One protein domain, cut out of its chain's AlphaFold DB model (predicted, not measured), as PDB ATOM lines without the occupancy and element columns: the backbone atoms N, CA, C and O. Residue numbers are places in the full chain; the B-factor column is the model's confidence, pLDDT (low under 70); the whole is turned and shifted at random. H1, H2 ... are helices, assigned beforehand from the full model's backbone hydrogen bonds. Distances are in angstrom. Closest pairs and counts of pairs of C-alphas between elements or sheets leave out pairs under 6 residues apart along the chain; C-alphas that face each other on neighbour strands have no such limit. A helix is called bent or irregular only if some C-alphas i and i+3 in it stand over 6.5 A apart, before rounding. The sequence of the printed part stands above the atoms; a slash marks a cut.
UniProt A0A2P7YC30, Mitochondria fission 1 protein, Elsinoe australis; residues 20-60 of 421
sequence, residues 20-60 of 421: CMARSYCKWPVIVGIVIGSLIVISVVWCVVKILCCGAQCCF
ATOM      1  N   CYS A  20     512.626 421.819 375.481       69.19
ATOM      2  CA  CYS A  20     511.392 422.589 375.668       69.19
ATOM      3  C   CYS A  20     511.551 423.583 376.826       69.19
ATOM      4  O   CYS A  20     511.308 424.776 376.638       69.19
ATOM      5  N   MET A  21     512.016 423.137 378.001       68.94
ATOM      6  CA  MET A  21     512.083 423.996 379.192       68.94
ATOM      7  C   MET A  21     513.007 425.219 379.018       68.94
ATOM      8  O   MET A  21     512.755 426.266 379.612       68.94
ATOM      9  N   ALA A  22     514.016 425.129 378.145       78.94
ATOM     10  CA  ALA A  22     514.901 426.238 377.781       78.94
ATOM     11  C   ALA A  22     514.210 427.422 377.060       78.94
ATOM     12  O   ALA A  22     514.811 428.490 376.932       78.94
ATOM     13  N   ARG A  23     512.965 427.276 376.575       78.19
ATOM     14  CA  ARG A  23     512.203 428.358 375.921       78.19
ATOM     15  C   ARG A  23     511.056 428.838 376.809       78.19
ATOM     16  O   ARG A  23     510.159 428.074 377.154       78.19
ATOM     17  N   SER A  24     511.020 430.142 377.085       82.62
ATOM     18  CA  SER A  24     510.008 430.806 377.927       82.62
ATOM     19  C   SER A  24     508.556 430.533 377.502       82.62
ATOM     20  O   SER A  24     507.686 430.405 378.362       82.62
ATOM     21  N   TYR A  25     508.288 430.345 376.208       79.19
ATOM     22  CA  TYR A  25     506.962 429.963 375.700       79.19
ATOM     23  C   TYR A  25     506.534 428.527 376.071       79.19
ATOM     24  O   TYR A  25     505.346 428.274 376.241       79.19
ATOM     25  N   CYS A  26     507.480 427.600 376.267       80.06
ATOM     26  CA  CYS A  26     507.205 426.219 376.699       80.06
ATOM     27  C   CYS A  26     506.895 426.124 378.208       80.06
ATOM     28  O   CYS A  26     506.289 425.156 378.663       80.06
ATOM     29  N   LYS A  27     507.280 427.139 378.999       83.75
ATOM     30  CA  LYS A  27     507.078 427.176 380.457       83.75
ATOM     31  C   LYS A  27     505.600 427.317 380.850       83.75
ATOM     32  O   LYS A  27     505.167 426.697 381.820       83.75
ATOM     33  N   TRP A  28     504.821 428.098 380.098       91.06
ATOM     34  CA  TRP A  28     503.420 428.390 380.429       91.06
ATOM     35  C   TRP A  28     502.498 427.154 380.384       91.06
ATOM     36  O   TRP A  28     501.831 426.910 381.392       91.06
ATOM     37  N   PRO A  29     502.484 426.315 379.321       90.00
ATOM     38  CA  PRO A  29     501.659 425.102 379.298       90.00
ATOM     39  C   PRO A  29     501.970 424.123 380.436       90.00
ATOM     40  O   PRO A  29     501.052 423.533 381.003       90.00
ATOM     41  N   VAL A  30     503.248 423.979 380.810       91.00
ATOM     42  CA  VAL A  30     503.677 423.070 381.887       91.00
ATOM     43  C   VAL A  30     503.172 423.548 383.250       91.00
ATOM     44  O   VAL A  30     502.615 422.750 384.003       91.00
ATOM     45  N   ILE A  31     503.290 424.846 383.557       89.62
ATOM     46  CA  ILE A  31     502.759 425.416 384.808       89.62
ATOM     47  C   ILE A  31     501.236 425.250 384.874       89.62
ATOM     48  O   ILE A  31     500.720 424.766 385.881       89.62
ATOM     49  N   VAL A  32     500.516 425.583 383.796       95.06
ATOM     50  CA  VAL A  32     499.051 425.439 383.734       95.06
ATOM     51  C   VAL A  32     498.623 423.976 383.911       95.06
ATOM     52  O   VAL A  32     497.701 423.700 384.677       95.06
ATOM     53  N   GLY A  33     499.324 423.028 383.281       95.12
ATOM     54  CA  GLY A  33     499.066 421.594 383.438       95.12
ATOM     55  C   GLY A  33     499.253 421.097 384.876       95.12
ATOM     56  O   GLY A  33     498.409 420.355 385.381       95.12
ATOM     57  N   ILE A  34     500.305 421.549 385.569       93.75
ATOM     58  CA  ILE A  34     500.558 421.205 386.980       93.75
ATOM     59  C   ILE A  34     499.484 421.811 387.899       93.75
ATOM     60  O   ILE A  34     498.973 421.119 388.783       93.75
ATOM     61  N   VAL A  35     499.084 423.068 387.678       96.69
ATOM     62  CA  VAL A  35     498.010 423.718 388.453       96.69
ATOM     63  C   VAL A  35     496.678 422.979 388.271       96.69
ATOM     64  O   VAL A  35     496.066 422.589 389.261       96.69
ATOM     65  N   ILE A  36     496.253 422.696 387.037       96.94
ATOM     66  CA  ILE A  36     494.997 421.968 386.780       96.94
ATOM     67  C   ILE A  36     495.055 420.544 387.359       96.94
ATOM     68  O   ILE A  36     494.117 420.118 388.036       96.94
ATOM     69  N   GLY A  37     496.162 419.822 387.158       96.75
ATOM     70  CA  GLY A  37     496.350 418.473 387.702       96.75
ATOM     71  C   GLY A  37     496.297 418.438 389.233       96.75
ATOM     72  O   GLY A  37     495.595 417.607 389.809       96.75
ATOM     73  N   SER A  38     496.975 419.377 389.901       96.44
ATOM     74  CA  SER A  38     496.952 419.480 391.366       96.44
ATOM     75  C   SER A  38     495.563 419.809 391.917       96.44
ATOM     76  O   SER A  38     495.155 419.183 392.891       96.44
ATOM     77  N   LEU A  39     494.787 420.693 391.275       96.25
ATOM     78  CA  LEU A  39     493.408 420.991 391.686       96.25
ATOM     79  C   LEU A  39     492.489 419.761 391.595       96.25
ATOM     80  O   LEU A  39     491.668 419.542 392.489       96.25
ATOM     81  N   ILE A  40     492.655 418.922 390.567       96.00
ATOM     82  CA  ILE A  40     491.920 417.653 390.436       96.00
ATOM     83  C   ILE A  40     492.306 416.689 391.568       96.00
ATOM     84  O   ILE A  40     491.424 416.144 392.233       96.00
ATOM     85  N   VAL A  41     493.605 416.513 391.842       96.62
ATOM     86  CA  VAL A  41     494.082 415.636 392.927       96.62
ATOM     87  C   VAL A  41     493.619 416.136 394.299       96.62
ATOM     88  O   VAL A  41     493.105 415.346 395.086       96.62
ATOM     89  N   ILE A  42     493.720 417.438 394.578       95.44
ATOM     90  CA  ILE A  42     493.255 418.058 395.829       95.44
ATOM     91  C   ILE A  42     491.741 417.868 396.002       95.44
ATOM     92  O   ILE A  42     491.295 417.526 397.096       95.44
ATOM     93  N   SER A  43     490.952 418.010 394.931       93.75
ATOM     94  CA  SER A  43     489.506 417.745 394.946       93.75
ATOM     95  C   SER A  43     489.185 416.287 395.307       93.75
ATOM     96  O   SER A  43     488.378 416.029 396.205       93.75
ATOM     97  N   VAL A  44     489.876 415.319 394.687       92.25
ATOM     98  CA  VAL A  44     489.726 413.887 395.008       92.25
ATOM     99  C   VAL A  44     490.147 413.594 396.452       92.25
ATOM    100  O   VAL A  44     489.413 412.912 397.166       92.25
ATOM    101  N   VAL A  45     491.270 414.145 396.920       94.44
ATOM    102  CA  VAL A  45     491.744 413.971 398.303       94.44
ATOM    103  C   VAL A  45     490.753 414.558 399.309       94.44
ATOM    104  O   VAL A  45     490.420 413.883 400.281       94.44
ATOM    105  N   TRP A  46     490.200 415.754 399.075       92.31
ATOM    106  CA  TRP A  46     489.162 416.313 399.952       92.31
ATOM    107  C   TRP A  46     487.892 415.460 399.968       92.31
ATOM    108  O   TRP A  46     487.295 415.280 401.031       92.31
ATOM    109  N   CYS A  47     487.502 414.899 398.821       83.25
ATOM    110  CA  CYS A  47     486.376 413.975 398.723       83.25
ATOM    111  C   CYS A  47     486.625 412.699 399.549       83.25
ATOM    112  O   CYS A  47     485.781 412.326 400.364       83.25
ATOM    113  N   VAL A  48     487.813 412.091 399.438       87.50
ATOM    114  CA  VAL A  48     488.221 410.920 400.239       87.50
ATOM    115  C   VAL A  48     488.279 411.248 401.734       87.50
ATOM    116  O   VAL A  48     487.757 410.482 402.541       87.50
ATOM    117  N   VAL A  49     488.828 412.401 402.130       89.44
ATOM    118  CA  VAL A  49     488.839 412.840 403.539       89.44
ATOM    119  C   VAL A  49     487.414 413.009 404.072       89.44
ATOM    120  O   VAL A  49     487.124 412.559 405.176       89.44
ATOM    121  N   LYS A  50     486.486 413.585 403.294       83.50
ATOM    122  CA  LYS A  50     485.070 413.676 403.694       83.50
ATOM    123  C   LYS A  50     484.397 412.302 403.778       83.50
ATOM    124  O   LYS A  50     483.683 412.060 404.743       83.50
ATOM    125  N   ILE A  51     484.668 411.395 402.841       80.31
ATOM    126  CA  ILE A  51     484.196 409.999 402.859       80.31
ATOM    127  C   ILE A  51     484.655 409.268 404.131       80.31
ATOM    128  O   ILE A  51     483.847 408.623 404.798       80.31
ATOM    129  N   LEU A  52     485.927 409.415 404.514       83.00
ATOM    130  CA  LEU A  52     486.483 408.787 405.715       83.00
ATOM    131  C   LEU A  52     485.952 409.432 407.007       83.00
ATOM    132  O   LEU A  52     485.552 408.716 407.921       83.00
ATOM    133  N   CYS A  53     485.888 410.766 407.082       77.75
ATOM    134  CA  CYS A  53     485.427 411.478 408.279       77.75
ATOM    135  C   CYS A  53     483.903 411.429 408.502       77.75
ATOM    136  O   CYS A  53     483.466 411.532 409.644       77.75
ATOM    137  N   CYS A  54     483.089 411.284 407.451       69.94
ATOM    138  CA  CYS A  54     481.634 411.099 407.575       69.94
ATOM    139  C   CYS A  54     481.224 409.624 407.731       69.94
ATOM    140  O   CYS A  54     480.071 409.341 408.050       69.94
ATOM    141  N   GLY A  55     482.156 408.687 407.534       55.34
ATOM    142  CA  GLY A  55     481.923 407.254 407.664       55.34
ATOM    143  C   GLY A  55     481.184 406.627 406.474       55.34
ATOM    144  O   GLY A  55     480.433 407.264 405.729       55.34
ATOM    145  N   ALA A  56     481.365 405.312 406.319       56.66
ATOM    146  CA  ALA A  56     480.843 404.542 405.185       56.66
ATOM    147  C   ALA A  56     479.307 404.606 405.020       56.66
ATOM    148  O   ALA A  56     478.801 404.399 403.919       56.66
ATOM    149  N   GLN A  57     478.561 404.937 406.082       56.69
ATOM    150  CA  GLN A  57     477.095 405.000 406.068       56.69
ATOM    151  C   GLN A  57     476.536 406.132 405.185       56.69
ATOM    152  O   GLN A  57     475.469 405.963 404.601       56.69
ATOM    153  N   CYS A  58     477.257 407.244 405.003       56.44
ATOM    154  CA  CYS A  58     476.836 408.308 404.079       56.44
ATOM    155  C   CYS A  58     477.175 408.005 402.605       56.44
ATOM    156  O   CYS A  58     476.638 408.641 401.698       56.44
ATOM    157  N   CYS A  59     478.077 407.058 402.340       50.44
ATOM    158  CA  CYS A  59     478.777 406.978 401.056       50.44
ATOM    159  C   CYS A  59     477.914 406.452 399.898       50.44
ATOM    160  O   CYS A  59     478.108 406.876 398.758       50.44
ATOM    161  N   PHE A  60     476.916 405.603 400.168       52.19
ATOM    162  CA  PHE A  60     476.010 405.093 399.128       52.19
ATOM    163  C   PHE A  60     475.097 406.171 398.519       52.19
ATOM    164  O   PHE A  60     474.671 406.028 397.376       52.19
TER     165      PHE A  60
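Overview. This is residues 20 to 60 of the 421 residues of the protein "Mitochondria fission 1 protein" of Elsinoe australis (UniProt A0A2P7YC30). Picture one long helix, H1, which makes nearly the whole length of a rod, with a short, poorly formed helix, H2, turned aside at its far end. At the other end residues 20 to 23 make a small hook before H1 begins. The printed part has 41 residues with two named helices, H1 then H2, and no named strand; its class is all helix. It is extended, with a radius of gyration of the C-alphas of 16.9 A and spans of 52 by 14 by 9 A.

Arrangement. Look first at H1, residues 24 to 54, where residues 31 to 49 stand free. Beyond its last residue, a tight link of 1 residue, Gly 55, leads to H2, residues 56 to 60. H1 and H2 are close but not clearly touching, with 2 pairs of C-alphas within 8 A; their closest C-alphas, those of Ile 51 and Cys 59, are 6.5 A apart. Along the backbone, 24 of 27 O i to N i+4 pairs in H1 are within hydrogen-bond range; in H2 it is 0 of 1, beside 1 of 2 O i to N i+3 pairs.

Along the chain. Find C-alpha 24 at (510.008, 430.806, 377.927); from there H1 runs 45.5 A to C-alpha 54 at (481.634, 411.099, 407.575). H1 is neither bent nor irregular, but only just: C-alphas 26 and 29 are 6.2 A apart. H2 begins at C-alpha 56 and ends at C-alpha 60, at (476.010, 405.093, 399.128). H2 is irregular, with C-alphas 57 and 60 7.0 A apart.

Size, cuts and confidence. The two C-alphas farthest apart are those of Arg 23 and Gln 57, 51.8 A. The printed part has no cut. In the B-factor column you will find a mean pLDDT of 82.8 for the printed part, with residues 20 to 21 and 54 to 60 under 70.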